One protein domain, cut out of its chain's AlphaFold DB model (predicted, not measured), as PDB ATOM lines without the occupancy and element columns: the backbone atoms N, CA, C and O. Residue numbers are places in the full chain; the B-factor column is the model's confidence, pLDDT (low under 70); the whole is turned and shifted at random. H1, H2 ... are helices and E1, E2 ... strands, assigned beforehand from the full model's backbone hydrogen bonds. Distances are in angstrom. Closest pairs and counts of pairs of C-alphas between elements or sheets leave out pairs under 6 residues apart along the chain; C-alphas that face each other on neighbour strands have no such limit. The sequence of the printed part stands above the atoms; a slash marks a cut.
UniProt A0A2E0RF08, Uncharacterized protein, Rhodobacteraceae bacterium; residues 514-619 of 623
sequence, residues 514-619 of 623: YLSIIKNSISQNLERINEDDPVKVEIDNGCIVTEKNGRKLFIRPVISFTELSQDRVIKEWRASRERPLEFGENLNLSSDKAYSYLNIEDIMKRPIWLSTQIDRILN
ATOM      1  N   TYR A 514      56.384 -24.558  33.048       84.62
ATOM      2  CA  TYR A 514      56.023 -25.529  34.083       84.62
ATOM      3  C   TYR A 514      54.635 -25.307  34.679       84.62
ATOM      4  O   TYR A 514      53.896 -26.268  34.903       84.62
ATOM      5  N   LEU A 515      54.222 -24.047  34.840       88.56
ATOM      6  CA  LEU A 515      52.829 -23.731  35.162       88.56
ATOM      7  C   LEU A 515      51.892 -24.174  34.034       88.56
ATOM      8  O   LEU A 515      50.799 -24.660  34.311       88.56
ATOM      9  N   SER A 516      52.327 -24.074  32.775       90.00
ATOM     10  CA  SER A 516      51.563 -24.540  31.612       90.00
ATOM     11  C   SER A 516      51.397 -26.060  31.608       90.00
ATOM     12  O   SER A 516      50.305 -26.546  31.325       90.00
ATOM     13  N   ILE A 517      52.427 -26.817  31.997       88.50
ATOM     14  CA  ILE A 517      52.343 -28.276  32.172       88.50
ATOM     15  C   ILE A 517      51.307 -28.631  33.248       88.50
ATOM     16  O   ILE A 517      50.426 -29.459  33.005       88.50
ATOM     17  N   ILE A 518      51.362 -27.969  34.410       89.50
ATOM     18  CA  ILE A 518      50.398 -28.184  35.502       89.50
ATOM     19  C   ILE A 518      48.978 -27.827  35.052       89.50
ATOM     20  O   ILE A 518      48.062 -28.634  35.209       89.50
ATOM     21  N   LYS A 519      48.800 -26.650  34.440       92.56
ATOM     22  CA  LYS A 519      47.525 -26.189  33.880       92.56
ATOM     23  C   LYS A 519      46.945 -27.226  32.924       92.56
ATOM     24  O   LYS A 519      45.786 -27.597  33.077       92.56
ATOM     25  N   ASN A 520      47.730 -27.700  31.957       92.12
ATOM     26  CA  ASN A 520      47.265 -28.652  30.949       92.12
ATOM     27  C   ASN A 520      46.858 -29.989  31.584       92.12
ATOM     28  O   ASN A 520      45.816 -30.532  31.232       92.12
ATOM     29  N   SER A 521      47.631 -30.481  32.557       91.06
ATOM     30  CA  SER A 521      47.306 -31.702  33.309       91.06
ATOM     31  C   SER A 521      45.983 -31.576  34.076       91.06
ATOM     32  O   SER A 521      45.117 -32.446  33.979       91.06
ATOM     33  N   ILE A 522      45.784 -30.465  34.792       91.19
ATOM     34  CA  ILE A 522      44.540 -30.197  35.532       91.19
ATOM     35  C   ILE A 522      43.361 -30.022  34.564       91.19
ATOM     36  O   ILE A 522      42.304 -30.602  34.794       91.19
ATOM     37  N   SER A 523      43.551 -29.288  33.462       91.94
ATOM     38  CA  SER A 523      42.511 -29.055  32.444       91.94
ATOM     39  C   SER A 523      41.999 -30.373  31.866       91.94
ATOM     40  O   SER A 523      40.802 -30.631  31.908       91.94
ATOM     41  N   GLN A 524      42.904 -31.256  31.427       91.25
ATOM     42  CA  GLN A 524      42.537 -32.559  30.859       91.25
ATOM     43  C   GLN A 524      41.771 -33.447  31.846       91.25
ATOM     44  O   GLN A 524      40.884 -34.201  31.451       91.25
ATOM     45  N   ASN A 525      42.114 -33.393  33.135       91.44
ATOM     46  CA  ASN A 525      41.399 -34.161  34.150       91.44
ATOM     47  C   ASN A 525      40.019 -33.560  34.445       91.44
ATOM     48  O   ASN A 525      39.059 -34.312  34.574       91.44
ATOM     49  N   LEU A 526      39.900 -32.232  34.526       89.94
ATOM     50  CA  LEU A 526      38.618 -31.561  34.758       89.94
ATOM     51  C   LEU A 526      37.652 -31.711  33.579       89.94
ATOM     52  O   LEU A 526      36.463 -31.899  33.819       89.94
ATOM     53  N   GLU A 527      38.150 -31.696  32.339       89.56
ATOM     54  CA  GLU A 527      37.361 -31.988  31.131       89.56
ATOM     55  C   GLU A 527      36.752 -33.396  31.180       89.56
ATOM     56  O   GLU A 527      35.594 -33.576  30.829       89.56
ATOM     57  N   ARG A 528      37.501 -34.390  31.679       87.75
ATOM     58  CA  ARG A 528      36.992 -35.762  31.868       87.75
ATOM     59  C   ARG A 528      35.981 -35.883  33.006       87.75
ATOM     60  O   ARG A 528      35.135 -36.767  32.967       87.75
ATOM     61  N   ILE A 529      36.110 -35.065  34.049       87.75
ATOM     62  CA  ILE A 529      35.186 -35.074  35.194       87.75
ATOM     63  C   ILE A 529      33.871 -34.365  34.828       87.75
ATOM     64  O   ILE A 529      32.809 -34.794  35.263       87.75
ATOM     65  N   ASN A 530      33.940 -33.307  34.015       83.31
ATOM     66  CA  ASN A 530      32.806 -32.464  33.641       83.31
ATOM     67  C   ASN A 530      32.585 -32.444  32.117       83.31
ATOM     68  O   ASN A 530      32.674 -31.381  31.501       83.31
ATOM     69  N   GLU A 531      32.295 -33.597  31.507       79.06
ATOM     70  CA  GLU A 531      32.133 -33.701  30.042       79.06
ATOM     71  C   GLU A 531      31.059 -32.743  29.489       79.06
ATOM     72  O   GLU A 531      31.256 -32.134  28.437       79.06
ATOM     73  N   ASP A 532      29.959 -32.558  30.226       79.56
ATOM     74  CA  ASP A 532      28.820 -31.732  29.805       79.56
ATOM     75  C   ASP A 532      28.936 -30.243  30.199       79.56
ATOM     76  O   ASP A 532      28.163 -29.415  29.714       79.56
ATOM     77  N   ASP A 533      29.876 -29.884  31.084       79.81
ATOM     78  CA  ASP A 533      30.022 -28.526  31.638       79.81
ATOM     79  C   ASP A 533      31.492 -28.210  31.997       79.81
ATOM     80  O   ASP A 533      31.876 -28.203  33.178       79.81
ATOM     81  N   PRO A 534      32.348 -28.010  30.979       78.19
ATOM     82  CA  PRO A 534      33.794 -27.971  31.147       78.19
ATOM     83  C   PRO A 534      34.256 -26.783  31.999       78.19
ATOM     84  O   PRO A 534      33.878 -25.631  31.783       78.19
ATOM     85  N   VAL A 535      35.160 -27.060  32.943       86.06
ATOM     86  CA  VAL A 535      35.761 -26.040  33.810       86.06
ATOM     87  C   VAL A 535      36.943 -25.388  33.110       86.06
ATOM     88  O   VAL A 535      37.921 -26.048  32.756       86.06
ATOM     89  N   LYS A 536      36.892 -24.064  32.961       88.06
ATOM     90  CA  LYS A 536      37.999 -23.305  32.384       88.06
ATOM     91  C   LYS A 536      39.147 -23.195  33.389       88.06
ATOM     92  O   LYS A 536      38.945 -22.754  34.519       88.06
ATOM     93  N   VAL A 537      40.353 -23.546  32.949       92.94
ATOM     94  CA  VAL A 537      41.594 -23.398  33.722       92.94
ATOM     95  C   VAL A 537      42.503 -22.394  33.021       92.94
ATOM     96  O   VAL A 537      42.761 -22.502  31.821       92.94
ATOM     97  N   GLU A 538      43.022 -21.426  33.764       94.00
ATOM     98  CA  GLU A 538      43.932 -20.390  33.277       94.00
ATOM     99  C   GLU A 538      45.137 -20.230  34.205       94.00
ATOM    100  O   GLU A 538      45.166 -20.763  35.314       94.00
ATOM    101  N   ILE A 539      46.154 -19.514  33.722       92.88
ATOM    102  CA  ILE A 539      47.279 -19.071  34.546       92.88
ATOM    103  C   ILE A 539      47.154 -17.562  34.698       92.88
ATOM    104  O   ILE A 539      47.101 -16.857  33.693       92.88
ATOM    105  N   ASP A 540      47.141 -17.084  35.935       91.50
ATOM    106  CA  ASP A 540      47.112 -15.656  36.251       91.50
ATOM    107  C   ASP A 540      48.048 -15.367  37.425       91.50
ATOM    108  O   ASP A 540      47.980 -16.041  38.449       91.50
ATOM    109  N   ASN A 541      48.960 -14.407  37.254       89.25
ATOM    110  CA  ASN A 541      49.967 -13.999  38.245       89.25
ATOM    111  C   ASN A 541      50.686 -15.168  38.967       89.25
ATOM    112  O   ASN A 541      50.949 -15.099  40.164       89.25
ATOM    113  N   GLY A 542      51.002 -16.256  38.257       89.12
ATOM    114  CA  GLY A 542      51.669 -17.425  38.846       89.12
ATOM    115  C   GLY A 542      50.739 -18.402  39.583       89.12
ATOM    116  O   GLY A 542      51.215 -19.321  40.252       89.12
ATOM    117  N   CYS A 543      49.424 -18.231  39.469       92.62
ATOM    118  CA  CYS A 543      48.408 -19.132  40.003       92.62
ATOM    119  C   CYS A 543      47.737 -19.937  38.900       92.62
ATOM    120  O   CYS A 543      47.551 -19.451  37.788       92.62
ATOM    121  N   ILE A 544      47.295 -21.142  39.253       93.19
ATOM    122  CA  ILE A 544      46.265 -21.858  38.508       93.19
ATOM    123  C   ILE A 544      44.918 -21.287  38.938       93.19
ATOM    124  O   ILE A 544      44.591 -21.290  40.126       93.19
ATOM    125  N   VAL A 545      44.152 -20.781  37.979       93.56
ATOM    126  CA  VAL A 545      42.855 -20.153  38.222       93.56
ATOM    127  C   VAL A 545      41.770 -20.961  37.544       93.56
ATOM    128  O   VAL A 545      41.872 -21.274  36.360       93.56
ATOM    129  N   THR A 546      40.733 -21.297  38.303       91.62
ATOM    130  CA  THR A 546      39.565 -22.028  37.802       91.62
ATOM    131  C   THR A 546      38.292 -21.307  38.203       91.62
ATOM    132  O   THR A 546      38.239 -20.678  39.262       91.62
ATOM    133  N   GLU A 547      37.279 -21.358  37.345       88.31
ATOM    134  CA  GLU A 547      36.012 -20.674  37.582       88.31
ATOM    135  C   GLU A 547      34.841 -21.534  37.108       88.31
ATOM    136  O   GLU A 547      34.864 -22.062  35.995       88.31
ATOM    137  N   LYS A 548      33.821 -21.670  37.961       85.00
ATOM    138  CA  LYS A 548      32.558 -22.345  37.641       85.00
ATOM    139  C   LYS A 548      31.433 -21.779  38.508       85.00
ATOM    140  O   LYS A 548      31.649 -21.521  39.689       85.00
ATOM    141  N   ASN A 549      30.234 -21.592  37.953       79.19
ATOM    142  CA  ASN A 549      29.043 -21.149  38.700       79.19
ATOM    143  C   ASN A 549      29.255 -19.873  39.550       79.19
ATOM    144  O   ASN A 549      28.762 -19.777  40.672       79.19
ATOM    145  N   GLY A 550      30.028 -18.905  39.038       78.81
ATOM    146  CA  GLY A 550      30.352 -17.653  39.740       78.81
ATOM    147  C   GLY A 550      31.384 -17.789  40.869       78.81
ATOM    148  O   GLY A 550      31.733 -16.790  41.491       78.81
ATOM    149  N   ARG A 551      31.900 -18.999  41.119       82.94
ATOM    150  CA  ARG A 551      32.952 -19.273  42.103       82.94
ATOM    151  C   ARG A 551      34.298 -19.365  41.413       82.94
ATOM    152  O   ARG A 551      34.476 -20.163  40.494       82.94
ATOM    153  N   LYS A 552      35.256 -18.583  41.899       88.62
ATOM    154  CA  LYS A 552      36.617 -18.530  41.373       88.62
ATOM    155  C   LYS A 552      37.617 -19.044  42.402       88.62
ATOM    156  O   LYS A 552      37.663 -18.561  43.530       88.62
ATOM    157  N   LEU A 553      38.440 -20.007  42.011       90.38
ATOM    158  CA  LEU A 553      39.462 -20.607  42.861       90.38
ATOM    159  C   LEU A 553      40.850 -20.286  42.308       90.38
ATOM    160  O   LEU A 553      41.163 -20.618  41.163       90.38
ATOM    161  N   PHE A 554      41.679 -19.665  43.144       92.50
ATOM    162  CA  PHE A 554      43.080 -19.370  42.875       92.50
ATOM    163  C   PHE A 554      43.959 -20.341  43.656       92.50
ATOM    164  O   PHE A 554      43.915 -20.374  44.885       92.50
ATOM    165  N   ILE A 555      44.784 -21.108  42.951       92.56
ATOM    166  CA  ILE A 555      45.734 -22.050  43.545       92.56
ATOM    167  C   ILE A 555      47.136 -21.560  43.206       92.56
ATOM    168  O   ILE A 555      47.541 -21.594  42.045       92.56
ATOM    169  N   ARG A 556      47.880 -21.086  44.208       93.81
ATOM    170  CA  ARG A 556      49.300 -20.744  44.090       93.81
ATOM    171  C   ARG A 556      50.122 -21.997  44.372       93.81
ATOM    172  O   ARG A 556      50.193 -22.417  45.529       93.81
ATOM    173  N   PRO A 557      50.758 -22.611  43.365       92.56
ATOM    174  CA  PRO A 557      51.688 -23.668  43.673       92.56
ATOM    175  C   PRO A 557      52.942 -23.055  44.320       92.56
ATOM    176  O   PRO A 557      53.412 -21.992  43.911       92.56
ATOM    177  N   VAL A 558      53.443 -23.693  45.375       90.62
ATOM    178  CA  VAL A 558      54.575 -23.215  46.185       90.62
ATOM    179  C   VAL A 558      55.681 -24.261  46.240       90.62
ATOM    180  O   VAL A 558      55.462 -25.437  45.937       90.62
ATOM    181  N   ILE A 559      56.888 -23.827  46.601       88.94
ATOM    182  CA  ILE A 559      58.017 -24.728  46.837       88.94
ATOM    183  C   ILE A 559      58.167 -24.932  48.337       88.94
ATOM    184  O   ILE A 559      58.082 -23.982  49.110       88.94
ATOM    185  N   SER A 560      58.457 -26.165  48.721       86.19
ATOM    186  CA  SER A 560      58.466 -26.620  50.105       86.19
ATOM    187  C   SER A 560      59.537 -25.974  50.994       86.19
ATOM    188  O   SER A 560      59.381 -25.981  52.209       86.19
ATOM    189  N   PHE A 561      60.629 -25.437  50.432       88.69
ATOM    190  CA  PHE A 561      61.698 -24.785  51.212       88.69
ATOM    191  C   PHE A 561      61.639 -23.253  51.197       88.69
ATOM    192  O   PHE A 561      62.516 -22.596  51.761       88.69
ATOM    193  N   THR A 562      60.619 -22.671  50.565       89.88
ATOM    194  CA  THR A 562      60.362 -21.230  50.627       89.88
ATOM    195  C   THR A 562      59.415 -20.953  51.781       89.88
ATOM    196  O   THR A 562      58.325 -21.519  51.837       89.88
ATOM    197  N   GLU A 563      59.774 -20.040  52.686       87.31
ATOM    198  CA  GLU A 563      58.822 -19.590  53.699       87.31
ATOM    199  C   GLU A 563      57.604 -18.965  53.005       87.31
ATOM    200  O   GLU A 563      57.728 -17.981  52.275       87.31
ATOM    201  N   LEU A 564      56.410 -19.500  53.269       86.12
ATOM    202  CA  LEU A 564      55.165 -19.074  52.618       86.12
ATOM    203  C   LEU A 564      54.900 -17.567  52.740       86.12
ATOM    204  O   LEU A 564      54.317 -16.962  51.846       86.12
ATOM    205  N   SER A 565      55.337 -16.942  53.840       87.00
ATOM    206  CA  SER A 565      55.211 -15.493  54.059       87.00
ATOM    207  C   SER A 565      56.035 -14.651  53.074       87.00
ATOM    208  O   SER A 565      55.773 -13.457  52.916       87.00
ATOM    209  N   GLN A 566      57.031 -15.268  52.435       90.81
ATOM    210  CA  GLN A 566      57.954 -14.645  51.497       90.81
ATOM    211  C   GLN A 566      57.576 -14.902  50.037       90.81
ATOM    212  O   GLN A 566      58.061 -14.171  49.173       90.81
ATOM    213  N   ASP A 567      56.699 -15.873  49.740       92.12
ATOM    214  CA  ASP A 567      56.175 -16.037  48.380       92.12
ATOM    215  C   ASP A 567      55.459 -14.753  47.945       92.12
ATOM    216  O   ASP A 567      54.600 -14.212  48.648       92.12
ATOM    217  N   ARG A 568      55.843 -14.255  46.767       91.38
ATOM    218  CA  ARG A 568      55.386 -12.967  46.238       91.38
ATOM    219  C   ARG A 568      53.860 -12.888  46.169       91.38
ATOM    220  O   ARG A 568      53.287 -11.896  46.612       91.38
ATOM    221  N   VAL A 569      53.214 -13.931  45.656       92.56
ATOM    222  CA  VAL A 569      51.766 -13.947  45.422       92.56
ATOM    223  C   VAL A 569      51.012 -14.063  46.742       92.56
ATOM    224  O   VAL A 569      50.069 -13.313  46.990       92.56
ATOM    225  N   ILE A 570      51.466 -14.938  47.644       91.44
ATOM    226  CA  ILE A 570      50.865 -15.071  48.980       91.44
ATOM    227  C   ILE A 570      50.986 -13.762  49.766       91.44
ATOM    228  O   ILE A 570      50.044 -13.356  50.457       91.44
ATOM    229  N   LYS A 571      52.123 -13.073  49.656       91.38
ATOM    230  CA  LYS A 571      52.339 -11.769  50.287       91.38
ATOM    231  C   LYS A 571      51.382 -10.707  49.740       91.38
ATOM    232  O   LYS A 571      50.799  -9.966  50.531       91.38
ATOM    233  N   GLU A 572      51.178 -10.661  48.423       92.00
ATOM    234  CA  GLU A 572      50.201  -9.780  47.761       92.00
ATOM    235  C   GLU A 572      48.761 -10.064  48.235       92.00
ATOM    236  O   GLU A 572      48.025  -9.137  48.592       92.00
ATOM    237  N   TRP A 573      48.367 -11.338  48.324       91.81
ATOM    238  CA  TRP A 573      47.057 -11.750  48.844       91.81
ATOM    239  C   TRP A 573      46.839 -11.306  50.291       91.81
ATOM    240  O   TRP A 573      45.842 -10.649  50.594       91.81
ATOM    241  N   ARG A 574      47.804 -11.576  51.178       88.81
ATOM    242  CA  ARG A 574      47.725 -11.164  52.588       88.81
ATOM    243  C   ARG A 574      47.663  -9.644  52.742       88.81
ATOM    244  O   ARG A 574      46.886  -9.150  53.557       88.81
ATOM    245  N   ALA A 575      48.431  -8.895  51.945       90.75
ATOM    246  CA  ALA A 575      48.376  -7.431  51.927       90.75
ATOM    247  C   ALA A 575      46.993  -6.908  51.500       90.75
ATOM    248  O   ALA A 575      46.519  -5.900  52.025       90.75
ATOM    249  N   SER A 576      46.313  -7.644  50.620       88.94
ATOM    250  CA  SER A 576      44.948  -7.362  50.157       88.94
ATOM    251  C   SER A 576      43.856  -7.871  51.109       88.94
ATOM    252  O   SER A 576      42.676  -7.802  50.778       88.94
ATOM    253  N   ARG A 577      44.233  -8.349  52.306       85.56
ATOM    254  CA  ARG A 577      43.358  -8.972  53.320       85.56
ATOM    255  C   ARG A 577      42.687 -10.275  52.875       85.56
ATOM    256  O   ARG A 577      41.771 -10.741  53.552       85.56
ATOM    257  N   GLU A 578      43.179 -10.886  51.805       85.06
ATOM    258  CA  GLU A 578      42.760 -12.220  51.397       85.06
ATOM    259  C   GLU A 578      43.399 -13.264  52.319       85.06
ATOM    260  O   GLU A 578      44.530 -13.101  52.793       85.06
ATOM    261  N   ARG A 579      42.666 -14.343  52.607       83.00
ATOM    262  CA  ARG A 579      43.102 -15.405  53.525       83.00
ATOM    263  C   ARG A 579      43.416 -16.683  52.745       83.00
ATOM    264  O   ARG A 579      42.520 -17.510  52.593       83.00
ATOM    265  N   PRO A 580      44.650 -16.854  52.238       83.12
ATOM    266  CA  PRO A 580      45.027 -18.095  51.585       83.12
ATOM    267  C   PRO A 580      45.126 -19.234  52.601       83.12
ATOM    268  O   PRO A 580      45.804 -19.089  53.621       83.12
ATOM    269  N   LEU A 581      44.463 -20.349  52.304       83.31
ATOM    270  CA  LEU A 581      44.478 -21.570  53.116       83.31
ATOM    271  C   LEU A 581      45.291 -22.671  52.434       83.31
ATOM    272  O   LEU A 581      45.406 -22.694  51.201       83.31
ATOM    273  N   GLU A 582      45.834 -23.594  53.224       80.06
ATOM    274  CA  GLU A 582      46.439 -24.797  52.660       80.06
ATOM    275  C   GLU A 582      45.375 -25.596  51.900       80.06
ATOM    276  O   GLU A 582      44.219 -25.704  52.323       80.06
ATOM    277  N   PHE A 583      45.738 -26.108  50.726       79.06
ATOM    278  CA  PHE A 583      44.783 -26.820  49.892       79.06
ATOM    279  C   PHE A 583      44.310 -28.113  50.573       79.06
ATOM    280  O   PHE A 583      45.072 -29.057  50.751       79.06
ATOM    281  N   GLY A 584      43.018 -28.169  50.898       64.88
ATOM    282  CA  GLY A 584      42.365 -29.304  51.558       64.88
ATOM    283  C   GLY A 584      41.940 -29.036  53.007       64.88
ATOM    284  O   GLY A 584      41.067 -29.743  53.508       64.88
ATOM    285  N   GLU A 585      42.460 -27.997  53.664       67.06
ATOM    286  CA  GLU A 585      41.995 -27.593  54.995       67.06
ATOM    287  C   GLU A 585      40.682 -26.815  54.899       67.06
ATOM    288  O   GLU A 585      40.681 -25.712  54.359       67.06
ATOM    289  N   ASN A 586      39.575 -27.376  55.424       59.69
ATOM    290  CA  ASN A 586      38.264 -26.726  55.632       59.69
ATOM    291  C   ASN A 586      37.958 -25.569  54.655       59.69
ATOM    292  O   ASN A 586      37.556 -24.479  55.076       59.69
ATOM    293  N   LEU A 587      38.139 -25.810  53.348       61.59
ATOM    294  CA  LEU A 587      37.881 -24.859  52.260       61.59
ATOM    295  C   LEU A 587      36.365 -24.715  52.074       61.59
ATOM    296  O   LEU A 587      35.790 -25.074  51.051       61.59
ATOM    297  N   ASN A 588      35.693 -24.204  53.103       52.94
ATOM    298  CA  ASN A 588      34.324 -23.737  53.016       52.94
ATOM    299  C   ASN A 588      34.361 -22.372  52.332       52.94
ATOM    300  O   ASN A 588      34.620 -21.347  52.962       52.94
ATOM    301  N   LEU A 589      34.124 -22.379  51.021       56.25
ATOM    302  CA  LEU A 589      33.863 -21.187  50.219       56.25
ATOM    303  C   LEU A 589      32.662 -20.424  50.801       56.25
ATOM    304  O   LEU A 589      31.515 -20.716  50.469       56.25
ATOM    305  N   SER A 590      32.910 -19.450  51.677       52.41
ATOM    306  CA  SER A 590      31.889 -18.485  52.103       52.41
ATOM    307  C   SER A 590      31.794 -17.275  51.158       52.41
ATOM    308  O   SER A 590      30.857 -16.489  51.282       52.41
ATOM    309  N   SER A 591      32.726 -17.144  50.203       59.94
ATOM    310  CA  SER A 591      32.850 -16.051  49.227       59.94
ATOM    311  C   SER A 591      32.958 -16.555  47.781       59.94
ATOM    312  O   SER A 591      33.466 -17.647  47.539       59.94
ATOM    313  N   ASP A 592      32.571 -15.718  46.809       74.56
ATOM    314  CA  ASP A 592      32.687 -15.979  45.355       74.56
ATOM    315  C   ASP A 592      34.140 -16.194  44.873       74.56
ATOM    316  O   ASP A 592      34.386 -16.574  43.728       74.56
ATOM    317  N   LYS A 593      35.129 -15.963  45.746       83.88
ATOM    318  CA  LYS A 593      36.553 -16.220  45.513       83.88
ATOM    319  C   LYS A 593      37.150 -17.038  46.657       83.88
ATOM    320  O   LYS A 593      36.873 -16.736  47.817       83.88
ATOM    321  N   ALA A 594      38.018 -17.998  46.340       85.69
ATOM    322  CA  ALA A 594      38.925 -18.640  47.292       85.69
ATOM    323  C   ALA A 594      40.373 -18.573  46.823       85.69
ATOM    324  O   ALA A 594      40.665 -18.670  45.631       85.69
ATOM    325  N   TYR A 595      41.268 -18.490  47.800       88.25
ATOM    326  CA  TYR A 595      42.708 -18.459  47.606       88.25
ATOM    327  C   TYR A 595      43.312 -19.623  48.371       88.25
ATOM    328  O   TYR A 595      43.022 -19.824  49.551       88.25
ATOM    329  N   SER A 596      44.146 -20.399  47.701       90.00
ATOM    330  CA  SER A 596      44.801 -21.546  48.298       90.00
ATOM    331  C   SER A 596      46.224 -21.683  47.786       90.00
ATOM    332  O   SER A 596      46.561 -21.193  46.706       90.00
ATOM    333  N   TYR A 597      47.067 -22.332  48.578       90.25
ATOM    334  CA  TYR A 597      48.408 -22.717  48.178       90.25
ATOM    335  C   TYR A 597      48.588 -24.226  48.322       90.25
ATOM    336  O   TYR A 597      47.960 -24.860  49.168       90.25
ATOM    337  N   LEU A 598      49.437 -24.799  47.475       88.81
ATOM    338  CA  LEU A 598      49.736 -26.226  47.504       88.81
ATOM    339  C   LEU A 598      51.179 -26.464  47.078       88.81
ATOM    340  O   LEU A 598      51.648 -25.874  46.100       88.81
ATOM    341  N   ASN A 599      51.879 -27.340  47.793       87.81
ATOM    342  CA  ASN A 599      53.220 -27.741  47.401       87.81
ATOM    343  C   ASN A 599      53.198 -28.345  45.999       87.81
ATOM    344  O   ASN A 599      52.393 -29.218  45.672       87.81
ATOM    345  N   ILE A 600      54.121 -27.885  45.161       86.00
ATOM    346  CA  ILE A 600      54.192 -28.315  43.766       86.00
ATOM    347  C   ILE A 600      54.378 -29.827  43.622       86.00
ATOM    348  O   ILE A 600      53.879 -30.432  42.677       86.00
ATOM    349  N   GLU A 601      55.044 -30.464  44.580       80.00
ATOM    350  CA  GLU A 601      55.191 -31.914  44.604       80.00
ATOM    351  C   GLU A 601      53.859 -32.649  44.719       80.00
ATOM    352  O   GLU A 601      53.675 -33.665  44.050       80.00
ATOM    353  N   ASP A 602      52.931 -32.152  45.532       82.50
ATOM    354  CA  ASP A 602      51.637 -32.803  45.729       82.50
ATOM    355  C   ASP A 602      50.791 -32.715  44.462       82.50
ATOM    356  O   ASP A 602      50.144 -33.689  44.069       82.50
ATOM    357  N   ILE A 603      50.898 -31.588  43.754       84.62
ATOM    358  CA  ILE A 603      50.286 -31.393  42.437       84.62
ATOM    359  C   ILE A 603      50.823 -32.416  41.438       84.62
ATOM    360  O   ILE A 603      50.049 -33.066  40.736       84.62
ATOM    361  N   MET A 604      52.145 -32.593  41.397       82.62
ATOM    362  CA  MET A 604      52.793 -33.499  40.447       82.62
ATOM    363  C   MET A 604      52.572 -34.977  40.797       82.62
ATOM    364  O   MET A 604      52.441 -35.805  39.897       82.62
ATOM    365  N   LYS A 605      52.504 -35.330  42.087       85.94
ATOM    366  CA  LYS A 605      52.290 -36.712  42.550       85.94
ATOM    367  C   LYS A 605      50.832 -37.151  42.435       85.94
ATOM    368  O   LYS A 605      50.576 -38.344  42.277       85.94
ATOM    369  N   ARG A 606      49.871 -36.229  42.567       87.75
ATOM    370  CA  ARG A 606      48.438 -36.560  42.662       87.75
ATOM    371  C   ARG A 606      47.542 -35.643  41.808       87.75
ATOM    372  O   ARG A 606      46.557 -35.108  42.324       87.75
ATOM    373  N   PRO A 607      47.792 -35.508  40.489       87.38
ATOM    374  CA  PRO A 607      47.047 -34.574  39.639       87.38
ATOM    375  C   PRO A 607      45.548 -34.912  39.530       87.38
ATOM    376  O   PRO A 607      44.709 -34.011  39.503       87.38
ATOM    377  N   ILE A 608      45.189 -36.202  39.530       87.50
ATOM    378  CA  ILE A 608      43.787 -36.659  39.466       87.50
ATOM    379  C   ILE A 608      43.042 -36.324  40.763       87.50
ATOM    380  O   ILE A 608      41.928 -35.801  40.725       87.50
ATOM    381  N   TRP A 609      43.662 -36.596  41.916       89.00
ATOM    382  CA  TRP A 609      43.083 -36.265  43.219       89.00
ATOM    383  C   TRP A 609      42.850 -34.760  43.341       89.00
ATOM    384  O   TRP A 609      41.750 -34.355  43.710       89.00
ATOM    385  N   LEU A 610      43.844 -33.949  42.962       88.00
ATOM    386  CA  LEU A 610      43.735 -32.493  42.971       88.00
ATOM    387  C   LEU A 610      42.560 -32.027  42.108       88.00
ATOM    388  O   LEU A 610      41.723 -31.263  42.576       88.00
ATOM    389  N   SER A 611      42.458 -32.539  40.881       89.56
ATOM    390  CA  SER A 611      41.368 -32.195  39.957       89.56
ATOM    391  C   SER A 611      39.995 -32.578  40.528       89.56
ATOM    392  O   SER A 611      39.052 -31.802  40.440       89.56
ATOM    393  N   THR A 612      39.904 -33.727  41.206       87.38
ATOM    394  CA  THR A 612      38.679 -34.165  41.899       87.38
ATOM    395  C   THR A 612      38.317 -33.242  43.066       87.38
ATOM    396  O   THR A 612      37.143 -32.960  43.290       87.38
ATOM    397  N   GLN A 613      39.301 -32.757  43.832       86.31
ATOM    398  CA  GLN A 613      39.042 -31.805  44.916       86.31
ATOM    399  C   GLN A 613      38.624 -30.433  44.383       86.31
ATOM    400  O   GLN A 613      37.691 -29.841  44.918       86.31
ATOM    401  N   ILE A 614      39.275 -29.945  43.320       88.31
ATOM    402  CA  ILE A 614      38.894 -28.698  42.643       88.31
ATOM    403  C   ILE A 614      37.430 -28.772  42.205       88.31
ATOM    404  O   ILE A 614      36.658 -27.862  42.505       88.31
ATOM    405  N   ASP A 615      37.037 -29.871  41.560       86.06
ATOM    406  CA  ASP A 615      35.663 -30.071  41.112       86.06
ATOM    407  C   ASP A 615      34.654 -30.030  42.272       86.06
ATOM    408  O   ASP A 615      33.693 -29.267  42.222       86.06
ATOM    409  N   ARG A 616      34.922 -30.747  43.373       82.12
ATOM    410  CA  ARG A 616      34.070 -30.728  44.579       82.12
ATOM    411  C   ARG A 616      33.917 -29.337  45.191       82.12
ATOM    412  O   ARG A 616      32.839 -28.981  45.657       82.12
ATOM    413  N   ILE A 617      34.997 -28.557  45.214       80.56
ATOM    414  CA  ILE A 617      34.996 -27.185  45.740       80.56
ATOM    415  C   ILE A 617      34.099 -26.289  44.868       80.56
ATOM    416  O   ILE A 617      33.299 -25.498  45.380       80.56
ATOM    417  N   LEU A 618      34.192 -26.438  43.546       80.88
ATOM    418  CA  LEU A 618      33.393 -25.678  42.586       80.88
ATOM    419  C   LEU A 618      31.924 -26.153  42.520       80.88
ATOM    420  O   LEU A 618      31.040 -25.329  42.283       80.88
ATOM    421  N   ASN A 619      31.655 -27.434  42.804       77.38
ATOM    422  CA  ASN A 619      30.338 -28.082  42.764       77.38
ATOM    423  C   ASN A 619      29.953 -28.698  44.129       77.38
ATOM    424  O   ASN A 619      29.919 -29.916  44.284       77.38
TER     425      ASN A 619
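Overview. This is residues 514 to 619 of the 623 residues of an uncharacterized protein of Rhodobacteraceae bacterium (UniProt A0A2E0RF08). A strongly twisted sheet of four strands is covered on one face by two helices, H1 and H4, which cross each other, with the short H3 beside one end of E3; this makes two layers, a sheet and the helices H1, H3 and H4 on one face of it. The small helix H2 only grazes the sheet, and its centre is the farthest from the middle. The printed part has 106 residues with four named helices and four named strands, in the order H1 E1 E2 E3 H2 E4 H3 H4. The sheet is mixed, in the order E1, E2, E3, E4, and the class is mixed, helices and strands. The whole is compact, with a radius of gyration of the C-alphas of 13.1 A, and rounded, spanning 39 by 29 by 23 A.

Arrangement. E1, residues 536 to 540, E2, residues 543 to 548, and E3, residues 551 to 558, form a meander, each strand the antiparallel neighbour of the one before, in two hairpins. N 538 and O 545 are 2.8 A apart, and N 546 and O 553 are 3.0 A apart, both within hydrogen-bond range. E4, residues 593 to 599, is parallel to E3 at 23 degrees, with N 556 and O 596 at 2.8 A. H1, residues 514 to 529, is on the sheet at a height of 7.9 A, over E2 and along the strands, at 19 degrees to E2 on the local plane. H4, residues 607 to 618, is on the sheet at a height of 8.8 A. H1 and H4 touch at a steep tilt of 65 degrees; their closest C-alphas, of Ile 522 and Ser 611, are 5.8 A apart. H3, residues 600 to 605, is close to H1 but not clearly touching; the closest C-alphas, of Ile 518 and Ile 603, are 7.6 A apart. H2, residues 568 to 575, grazes the sheet with residues 569 to 573; E3, H2 and E4 form a strand-helix-strand unit, two parallel strands with a helix between, with a right-handed crossover. In H1, H2, H3 and H4 every O i to N i+4 pair is within hydrogen-bond range.

Along the chain. H1 is 22.9 A long and begins at C-alpha 514, (56.023, -25.529, 34.083). E3 is 22.4 A, E4 20.3 A, H4 16.6 A, E2 16.3 A, E1 12.5 A, H2 10.6 A and H3 8.7 A. H4 ends at C-alpha 618, (33.393, -25.678, 42.586).

Size, cuts and confidence. The C-alphas farthest apart, of Asp 532 and Glu 563, are 40.2 A apart. The printed part has no cut. The link from H2 to E4, residues 576 to 592, is long; its residues 581 to 582 pair in parallel with residues 596 to 597 of E4. The mean pLDDT of the printed part is 85.3, and residues 584 to 591 are under 70.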